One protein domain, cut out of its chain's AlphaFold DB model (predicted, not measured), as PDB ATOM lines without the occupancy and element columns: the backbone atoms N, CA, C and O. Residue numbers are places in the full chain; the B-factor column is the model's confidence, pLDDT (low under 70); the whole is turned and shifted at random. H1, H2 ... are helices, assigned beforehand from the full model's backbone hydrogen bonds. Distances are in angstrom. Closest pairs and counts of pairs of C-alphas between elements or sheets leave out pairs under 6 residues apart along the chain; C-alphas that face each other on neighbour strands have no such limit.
ATOM      1  N   THR A   2      84.174 186.382 164.950       90.19
ATOM      2  CA  THR A   2      84.144 185.723 166.271       90.19
ATOM      3  C   THR A   2      85.344 184.787 166.451       90.19
ATOM      4  O   THR A   2      85.920 184.331 165.468       90.19
ATOM      5  N   ASN A   3      85.726 184.460 167.692       88.69
ATOM      6  CA  ASN A   3      86.870 183.569 167.958       88.69
ATOM      7  C   ASN A   3      86.696 182.160 167.364       88.69
ATOM      8  O   ASN A   3      87.681 181.527 167.001       88.69
ATOM      9  N   VAL A   4      85.452 181.692 167.225       91.88
ATOM     10  CA  VAL A   4      85.135 180.411 166.573       91.88
ATOM     11  C   VAL A   4      85.471 180.467 165.082       91.88
ATOM     12  O   VAL A   4      86.120 179.564 164.569       91.88
ATOM     13  N   GLN A   5      85.110 181.562 164.404       87.19
ATOM     14  CA  GLN A   5      85.440 181.772 162.990       87.19
ATOM     15  C   GLN A   5      86.950 181.902 162.769       87.19
ATOM     16  O   GLN A   5      87.465 181.363 161.799       87.19
ATOM     17  N   LYS A   6      87.669 182.565 163.689       90.50
ATOM     18  CA  LYS A   6      89.137 182.664 163.620       90.50
ATOM     19  C   LYS A   6      89.790 181.285 163.600       90.50
ATOM     20  O   LYS A   6      90.572 181.012 162.704       90.50
ATOM     21  N   ARG A   7      89.402 180.409 164.532       91.12
ATOM     22  CA  ARG A   7      89.940 179.042 164.605       91.12
ATOM     23  C   ARG A   7      89.594 178.200 163.383       91.12
ATOM     24  O   ARG A   7      90.447 177.456 162.924       91.12
ATOM     25  N   ALA A   8      88.379 178.336 162.851       91.94
ATOM     26  CA  ALA A   8      87.982 177.619 161.640       91.94
ATOM     27  C   ALA A   8      88.864 178.001 160.438       91.94
ATOM     28  O   ALA A   8      89.324 177.124 159.717       91.94
ATOM     29  N   ILE A   9      89.160 179.297 160.279       89.69
ATOM     30  CA  ILE A   9      90.041 179.796 159.214       89.69
ATOM     31  C   ILE A   9      91.491 179.352 159.451       89.69
ATOM     32  O   ILE A   9      92.168 178.945 158.512       89.69
ATOM     33  N   GLU A  10      91.979 179.398 160.696       92.94
ATOM     34  CA  GLU A  10      93.325 178.908 161.023       92.94
ATOM     35  C   GLU A  10      93.482 177.420 160.671       92.94
ATOM     36  O   GLU A  10      94.468 177.024 160.052       92.94
ATOM     37  N   GLU A  11      92.486 176.601 161.011       92.56
ATOM     38  CA  GLU A  11      92.485 175.173 160.698       92.56
ATOM     39  C   GLU A  11      92.417 174.912 159.187       92.56
ATOM     40  O   GLU A  11      93.094 174.014 158.686       92.56
ATOM     41  N   GLU A  12      91.643 175.707 158.446       93.25
ATOM     42  CA  GLU A  12      91.538 175.605 156.989       93.25
ATOM     43  C   GLU A  12      92.861 175.949 156.291       93.25
ATOM     44  O   GLU A  12      93.304 175.197 155.423       93.25
ATOM     45  N   ILE A  13      93.546 177.014 156.722       87.56
ATOM     46  CA  ILE A  13      94.862 177.399 156.188       87.56
ATOM     47  C   ILE A  13      95.902 176.311 156.478       87.56
ATOM     48  O   ILE A  13      96.625 175.898 155.573       87.56
ATOM     49  N   SER A  14      95.957 175.798 157.712       88.19
ATOM     50  CA  SER A  14      96.885 174.716 158.072       88.19
ATOM     51  C   SER A  14      96.575 173.392 157.367       88.19
ATOM     52  O   SER A  14      97.480 172.582 157.169       88.19
ATOM     53  N   ARG A  15      95.316 173.154 156.976       90.00
ATOM     54  CA  ARG A  15      94.919 171.993 156.165       90.00
ATOM     55  C   ARG A  15      95.315 172.159 154.698       90.00
ATOM     56  O   ARG A  15      95.716 171.177 154.079       90.00
ATOM     57  N   ALA A  16      95.173 173.365 154.150       87.94
ATOM     58  CA  ALA A  16      95.507 173.673 152.763       87.94
ATOM     59  C   ALA A  16      97.020 173.644 152.515       87.94
ATOM     60  O   ALA A  16      97.461 173.113 151.498       87.94
ATOM     61  N   ASP A  17      97.808 174.168 153.456       88.44
ATOM     62  CA  ASP A  17      99.265 174.139 153.386       88.44
ATOM     63  C   ASP A  17      99.883 173.815 154.760       88.44
ATOM     64  O   ASP A  17     100.088 174.707 155.595       88.44
ATOM     65  N   PRO A  18     100.228 172.535 155.003       91.12
ATOM     66  CA  PRO A  18     100.857 172.097 156.247       91.12
ATOM     67  C   PRO A  18     102.249 172.696 156.495       91.12
ATOM     68  O   PRO A  18     102.775 172.560 157.600       91.12
ATOM     69  N   SER A  19     102.877 173.319 155.487       90.06
ATOM     70  CA  SER A  19     104.191 173.956 155.639       90.06
ATOM     71  C   SER A  19     104.114 175.326 156.324       90.06
ATOM     72  O   SER A  19     105.121 175.813 156.848       90.06
ATOM     73  N   ILE A  20     102.919 175.928 156.384       88.88
ATOM     74  CA  ILE A  20     102.681 177.195 157.074       88.88
ATOM     75  C   ILE A  20     102.701 176.953 158.583       88.88
ATOM     76  O   ILE A  20     101.945 176.149 159.135       88.88
ATOM     77  N   ARG A  21     103.575 177.680 159.285       90.94
ATOM     78  CA  ARG A  21     103.685 177.557 160.739       90.94
ATOM     79  C   ARG A  21     102.430 178.132 161.403       90.94
ATOM     80  O   ARG A  21     101.955 179.184 160.979       90.94
ATOM     81  N   PRO A  22     101.970 177.566 162.532       89.12
ATOM     82  CA  PRO A  22     100.787 178.065 163.238       89.12
ATOM     83  C   PRO A  22     100.835 179.565 163.579       89.12
ATOM     84  O   PRO A  22      99.811 180.244 163.556       89.12
ATOM     85  N   VAL A  23     102.029 180.106 163.858       88.81
ATOM     86  CA  VAL A  23     102.224 181.538 164.144       88.81
ATOM     87  C   VAL A  23     101.938 182.427 162.930       88.81
ATOM     88  O   VAL A  23     101.370 183.508 163.081       88.81
ATOM     89  N   ASP A  24     102.280 181.956 161.732       88.31
ATOM     90  CA  ASP A  24     102.050 182.673 160.481       88.31
ATOM     91  C   ASP A  24     100.569 182.595 160.097       88.31
ATOM     92  O   ASP A  24      99.992 183.589 159.653       88.31
ATOM     93  N   THR A  25      99.918 181.463 160.382       89.88
ATOM     94  CA  THR A  25      98.470 181.289 160.235       89.88
ATOM     95  C   THR A  25      97.685 182.266 161.115       89.88
ATOM     96  O   THR A  25      96.835 183.007 160.616       89.88
ATOM     97  N   MET A  26      98.010 182.338 162.411       87.44
ATOM     98  CA  MET A  26      97.381 183.282 163.346       87.44
ATOM     99  C   MET A  26      97.555 184.731 162.888       87.44
ATOM    100  O   MET A  26      96.651 185.560 163.009       87.44
ATOM    101  N   ALA A  27      98.727 185.051 162.351       83.81
ATOM    102  CA  ALA A  27      99.015 186.390 161.884       83.81
ATOM    103  C   ALA A  27      98.329 186.730 160.551       83.81
ATOM    104  O   ALA A  27      97.885 187.867 160.375       83.81
ATOM    105  N   GLY A  28      98.150 185.749 159.662       85.69
ATOM    106  CA  GLY A  28      97.281 185.861 158.491       85.69
ATOM    107  C   GLY A  28      95.858 186.237 158.901       85.69
ATOM    108  O   GLY A  28      95.333 187.258 158.453       85.69
ATOM    109  N   VAL A  29      95.285 185.503 159.860       89.56
ATOM    110  CA  VAL A  29      93.941 185.756 160.408       89.56
ATOM    111  C   VAL A  29      93.837 187.114 161.109       89.56
ATOM    112  O   VAL A  29      92.852 187.836 160.924       89.56
ATOM    113  N   LEU A  30      94.863 187.530 161.859       84.94
ATOM    114  CA  LEU A  30      94.930 188.880 162.429       84.94
ATOM    115  C   LEU A  30      94.940 189.953 161.338       84.94
ATOM    116  O   LEU A  30      94.196 190.928 161.444       84.94
ATOM    117  N   GLY A  31      95.712 189.744 160.273       83.12
ATOM    118  CA  GLY A  31      95.787 190.632 159.119       83.12
ATOM    119  C   GLY A  31      94.492 190.736 158.304       83.12
ATOM    120  O   GLY A  31      94.257 191.777 157.690       83.12
ATOM    121  N   LEU A  32      93.645 189.699 158.326       82.94
ATOM    122  CA  LEU A  32      92.291 189.730 157.757       82.94
ATOM    123  C   LEU A  32      91.334 190.548 158.631       82.94
ATOM    124  O   LEU A  32      90.515 191.309 158.122       82.94
ATOM    125  N   THR A  33      91.456 190.443 159.959       80.69
ATOM    126  CA  THR A  33      90.546 191.148 160.881       80.69
ATOM    127  C   THR A  33      90.895 192.598 161.162       80.69
ATOM    128  O   THR A  33      89.990 193.394 161.408       80.69
ATOM    129  N   ASP A  34      92.180 192.948 161.169       78.62
ATOM    130  CA  ASP A  34      92.643 194.290 161.492       78.62
ATOM    131  C   ASP A  34      93.439 194.879 160.324       78.62
ATOM    132  O   ASP A  34      94.611 194.577 160.083       78.62
ATOM    133  N   HIS A  35      92.792 195.805 159.614       71.44
ATOM    134  CA  HIS A  35      93.387 196.527 158.497       71.44
ATOM    135  C   HIS A  35      94.643 197.324 158.911       71.44
ATOM    136  O   HIS A  35      95.521 197.572 158.078       71.44
ATOM    137  N   LYS A  36      94.780 197.731 160.184       68.56
ATOM    138  CA  LYS A  36      95.989 198.415 160.674       68.56
ATOM    139  C   LYS A  36      97.146 197.434 160.885       68.56
ATOM    140  O   LYS A  36      98.286 197.783 160.575       68.56
ATOM    141  N   ALA A  37      96.853 196.205 161.314       63.44
ATOM    142  CA  ALA A  37      97.830 195.122 161.459       63.44
ATOM    143  C   ALA A  37      98.291 194.529 160.109       63.44
ATOM    144  O   ALA A  37      99.351 193.910 160.026       63.44
ATOM    145  N   ARG A  38      97.553 194.791 159.023       65.06
ATOM    146  CA  ARG A  38      97.881 194.359 157.651       65.06
ATOM    147  C   ARG A  38      99.162 194.999 157.091       65.06
ATOM    148  O   ARG A  38      99.877 194.398 156.297       65.06
ATOM    149  N   ARG A  39      99.494 196.227 157.500       58.66
ATOM    150  CA  ARG A  39     100.640 196.980 156.951       58.66
ATOM    151  C   ARG A  39     102.026 196.455 157.374       58.66
ATOM    152  O   ARG A  39     102.917 196.467 156.526       58.66
ATOM    153  N   PRO A  40     102.251 196.028 158.634       59.22
ATOM    154  CA  PRO A  40     103.542 195.465 159.035       59.22
ATOM    155  C   PRO A  40     103.747 194.002 158.613       59.22
ATOM    156  O   PRO A  40     104.886 193.616 158.380       59.22
ATOM    157  N   PHE A  41     102.683 193.199 158.494       54.28
ATOM    158  CA  PHE A  41     102.828 191.740 158.416       54.28
ATOM    159  C   PHE A  41     103.072 191.196 156.995       54.28
ATOM    160  O   PHE A  41     103.903 190.318 156.790       54.28
ATOM    161  N   TYR A  42     102.433 191.781 155.979       55.50
ATOM    162  CA  TYR A  42     102.493 191.287 154.591       55.50
ATOM    163  C   TYR A  42     103.696 191.803 153.782       55.50
ATOM    164  O   TYR A  42     103.702 191.734 152.555       55.50
ATOM    165  N   ARG A  43     104.712 192.381 154.438       53.19
ATOM    166  CA  ARG A  43     105.833 193.033 153.745       53.19
ATOM    167  C   ARG A  43     106.992 192.094 153.369       53.19
ATOM    168  O   ARG A  43     107.546 192.330 152.299       53.19
ATOM    169  N   PRO A  44     107.366 191.081 154.181       49.66
ATOM    170  CA  PRO A  44     108.483 190.198 153.822       49.66
ATOM    171  C   PRO A  44     108.114 188.731 153.524       49.66
ATOM    172  O   PRO A  44     108.774 188.134 152.684       49.66
ATOM    173  N   CYS A  45     107.100 188.138 154.172       49.78
ATOM    174  CA  CYS A  45     106.974 186.666 154.235       49.78
ATOM    175  C   CYS A  45     105.717 186.062 153.591       49.78
ATOM    176  O   CYS A  45     105.550 184.849 153.643       49.78
ATOM    177  N   PHE A  46     104.825 186.864 153.002       55.78
ATOM    178  CA  PHE A  46     103.561 186.350 152.466       55.78
ATOM    179  C   PHE A  46     103.528 186.461 150.933       55.78
ATOM    180  O   PHE A  46     103.614 187.578 150.411       55.78
ATOM    181  N   PRO A  47     103.430 185.346 150.187       63.41
ATOM    182  CA  PRO A  47     103.368 185.387 148.732       63.41
ATOM    183  C   PRO A  47     102.057 186.034 148.263       63.41
ATOM    184  O   PRO A  47     100.982 185.793 148.812       63.41
ATOM    185  N   ASN A  48     102.145 186.873 147.226       56.84
ATOM    186  CA  ASN A  48     101.002 187.645 146.719       56.84
ATOM    187  C   ASN A  48      99.855 186.765 146.193       56.84
ATOM    188  O   ASN A  48      98.719 187.225 146.187       56.84
ATOM    189  N   SER A  49     100.141 185.526 145.778       64.06
ATOM    190  CA  SER A  49      99.125 184.556 145.350       64.06
ATOM    191  C   SER A  49      98.163 184.212 146.488       64.06
ATOM    192  O   SER A  49      96.959 184.362 146.328       64.06
ATOM    193  N   LEU A  50      98.689 183.893 147.676       63.25
ATOM    194  CA  LEU A  50      97.869 183.610 148.859       63.25
ATOM    195  C   LEU A  50      97.088 184.843 149.323       63.25
ATOM    196  O   LEU A  50      95.972 184.726 149.817       63.25
ATOM    197  N   LEU A  51      97.649 186.046 149.153       64.06
ATOM    198  CA  LEU A  51      96.926 187.283 149.449       64.06
ATOM    199  C   LEU A  51      95.687 187.418 148.553       64.06
ATOM    200  O   LEU A  51      94.623 187.803 149.032       64.06
ATOM    201  N   GLN A  52      95.837 187.112 147.264       63.88
ATOM    202  CA  GLN A  52      94.771 187.207 146.276       63.88
ATOM    203  C   GLN A  52      93.675 186.167 146.532       63.88
ATOM    204  O   GLN A  52      92.505 186.544 146.588       63.88
ATOM    205  N   ASP A  53      94.050 184.923 146.832       68.00
ATOM    206  CA  ASP A  53      93.102 183.862 147.193       68.00
ATOM    207  C   ASP A  53      92.320 184.206 148.470       68.00
ATOM    208  O   ASP A  53      91.104 184.015 148.537       68.00
ATOM    209  N   LEU A  54      92.977 184.801 149.474       67.06
ATOM    210  CA  LEU A  54      92.311 185.261 150.696       67.06
ATOM    211  C   LEU A  54      91.345 186.429 150.434       67.06
ATOM    212  O   LEU A  54      90.257 186.460 151.005       67.06
ATOM    213  N   TYR A  55      91.696 187.366 149.545       62.34
ATOM    214  CA  TYR A  55      90.790 188.450 149.135       62.34
ATOM    215  C   TYR A  55      89.569 187.929 148.364       62.34
ATOM    216  O   TYR A  55      88.458 188.421 148.570       62.34
ATOM    217  N   GLU A  56      89.752 186.937 147.489       63.09
ATOM    218  CA  GLU A  56      88.656 186.287 146.764       63.09
ATOM    219  C   GLU A  56      87.755 185.472 147.702       63.09
ATOM    220  O   GLU A  56      86.530 185.476 147.547       63.09
ATOM    221  N   THR A  57      88.338 184.844 148.724       63.69
ATOM    222  CA  THR A  57      87.611 184.081 149.747       63.69
ATOM    223  C   THR A  57      86.792 184.999 150.659       63.69
ATOM    224  O   THR A  57      85.603 184.750 150.861       63.69
ATOM    225  N   ASP A  58      87.355 186.125 151.114       57.69
ATOM    226  CA  ASP A  58      86.618 187.163 151.855       57.69
ATOM    227  C   ASP A  58      85.455 187.743 151.030       57.69
ATOM    228  O   ASP A  58      84.369 187.997 151.560       57.69
ATOM    229  N   LEU A  59      85.647 187.948 149.721       56.94
ATOM    230  CA  LEU A  59      84.587 188.393 148.810       56.94
ATOM    231  C   LEU A  59      83.476 187.346 148.675       56.94
ATOM    232  O   LEU A  59      82.301 187.711 148.704       56.94
ATOM    233  N   ARG A  60      83.809 186.055 148.561       57.00
ATOM    234  CA  ARG A  60      82.809 184.974 148.518       57.00
ATOM    235  C   ARG A  60      82.018 184.880 149.821       57.00
ATOM    236  O   ARG A  60      80.792 184.911 149.777       57.00
ATOM    237  N   ILE A  61      82.695 184.885 150.968       54.38
ATOM    238  CA  ILE A  61      82.061 184.795 152.294       54.38
ATOM    239  C   ILE A  61      81.127 185.992 152.549       54.38
ATOM    240  O   ILE A  61      80.018 185.821 153.057       54.38
ATOM    241  N   ASN A  62      81.525 187.206 152.154       53.34
ATOM    242  CA  ASN A  62      80.691 188.401 152.327       53.34
ATOM    243  C   ASN A  62      79.509 188.473 151.340       53.34
ATOM    244  O   ASN A  62      78.460 189.014 151.694       53.34
ATOM    245  N   ASN A  63      79.643 187.913 150.132       54.97
ATOM    246  CA  ASN A  63      78.559 187.860 149.146       54.97
ATOM    247  C   ASN A  63      77.526 186.766 149.463       54.97
ATOM    248  O   ASN A  63      76.336 186.969 149.230       54.97
ATOM    249  N   GLU A  64      77.950 185.642 150.042       52.31
ATOM    250  CA  GLU A  64      77.045 184.572 150.483       52.31
ATOM    251  C   GLU A  64      76.358 184.899 151.824       52.31
ATOM    252  O   GLU A  64      75.219 184.496 152.055       52.31
ATOM    253  N   GLY A  65      76.995 185.705 152.684       49.34
ATOM    254  CA  GLY A  65      76.452 186.120 153.984       49.34
ATOM    255  C   GLY A  65      75.561 187.373 153.986       49.34
ATOM    256  O   GLY A  65      75.014 187.715 155.033       49.34
ATOM    257  N   SER A  66      75.403 188.080 152.859       43.12
ATOM    258  CA  SER A  66      74.753 189.405 152.824       43.12
ATOM    259  C   SER A  66      73.676 189.549 151.743       43.12
ATOM    260  O   SER A  66      73.580 190.556 151.044       43.12
TER     261      SER A  66
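What this domain is: This is residues 2 to 66 of the 314 residues of an uncharacterized protein of Streblomastix strix (UniProt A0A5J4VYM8). Helix H2 joins H1 to the short helix H3, touching both, with H1 steeply tilted to it, while the long helix H4 runs past H2 without touching any helix. The far end of H4, residues 59 to 64, sticks out with residues 65 and 66 as a free arm. The printed part has 65 residues with four named helices, in the order H1, H2, H3, H4, and no named strand; its class is all helix. The whole is compact, with a radius of gyration of the C-alphas of 11.6 A and spans of 34 by 24 by 22 A.

How they stand to each other: H1, residues 3 to 16, touches H2, residues 22 to 33, closest at the C-alphas of Glu 10 and Thr 25, 5.7 A apart. Their lines stand at a steep tilt of 54 degrees, opposite ways. With residues 27 to 32 alone, H2 touches H3, residues 38 to 41; the closest C-alphas, those of Gly 31 and Arg 38, are 4.5 A apart. H4, residues 48 to 64, is near H2, with 8 pairs of C-alphas within 10 A but no pair within 8 A. H4 is apart from H1 and from H3, and H1 is apart from H3. In H1, H2 and H4 every O i to N i+4 pair is within hydrogen-bond range; H3 is too short for such a pair.

Where its parts are: H1 begins at C-alpha 3 (86.870, 183.569, 167.958) and is 20.1 A long from first to last C-alpha. H2 measures 16.8 A and H3 5.6 A. H4 measures 24.4 A and ends at C-alpha 64 (77.045, 184.572, 150.483).

The domain as a whole: The C-alphas farthest apart, those of Pro 44 and Ser 66, are 33.8 A apart. Without the free residues 59 to 66, the body spans 25 by 24 by 22 A. The printed part has no cut. The links H1 to H2 and H2 to H3 are tight, and H3 to H4 is short. The mean pLDDT of the printed part is 73.8, and residues 36 to 66 are under 70.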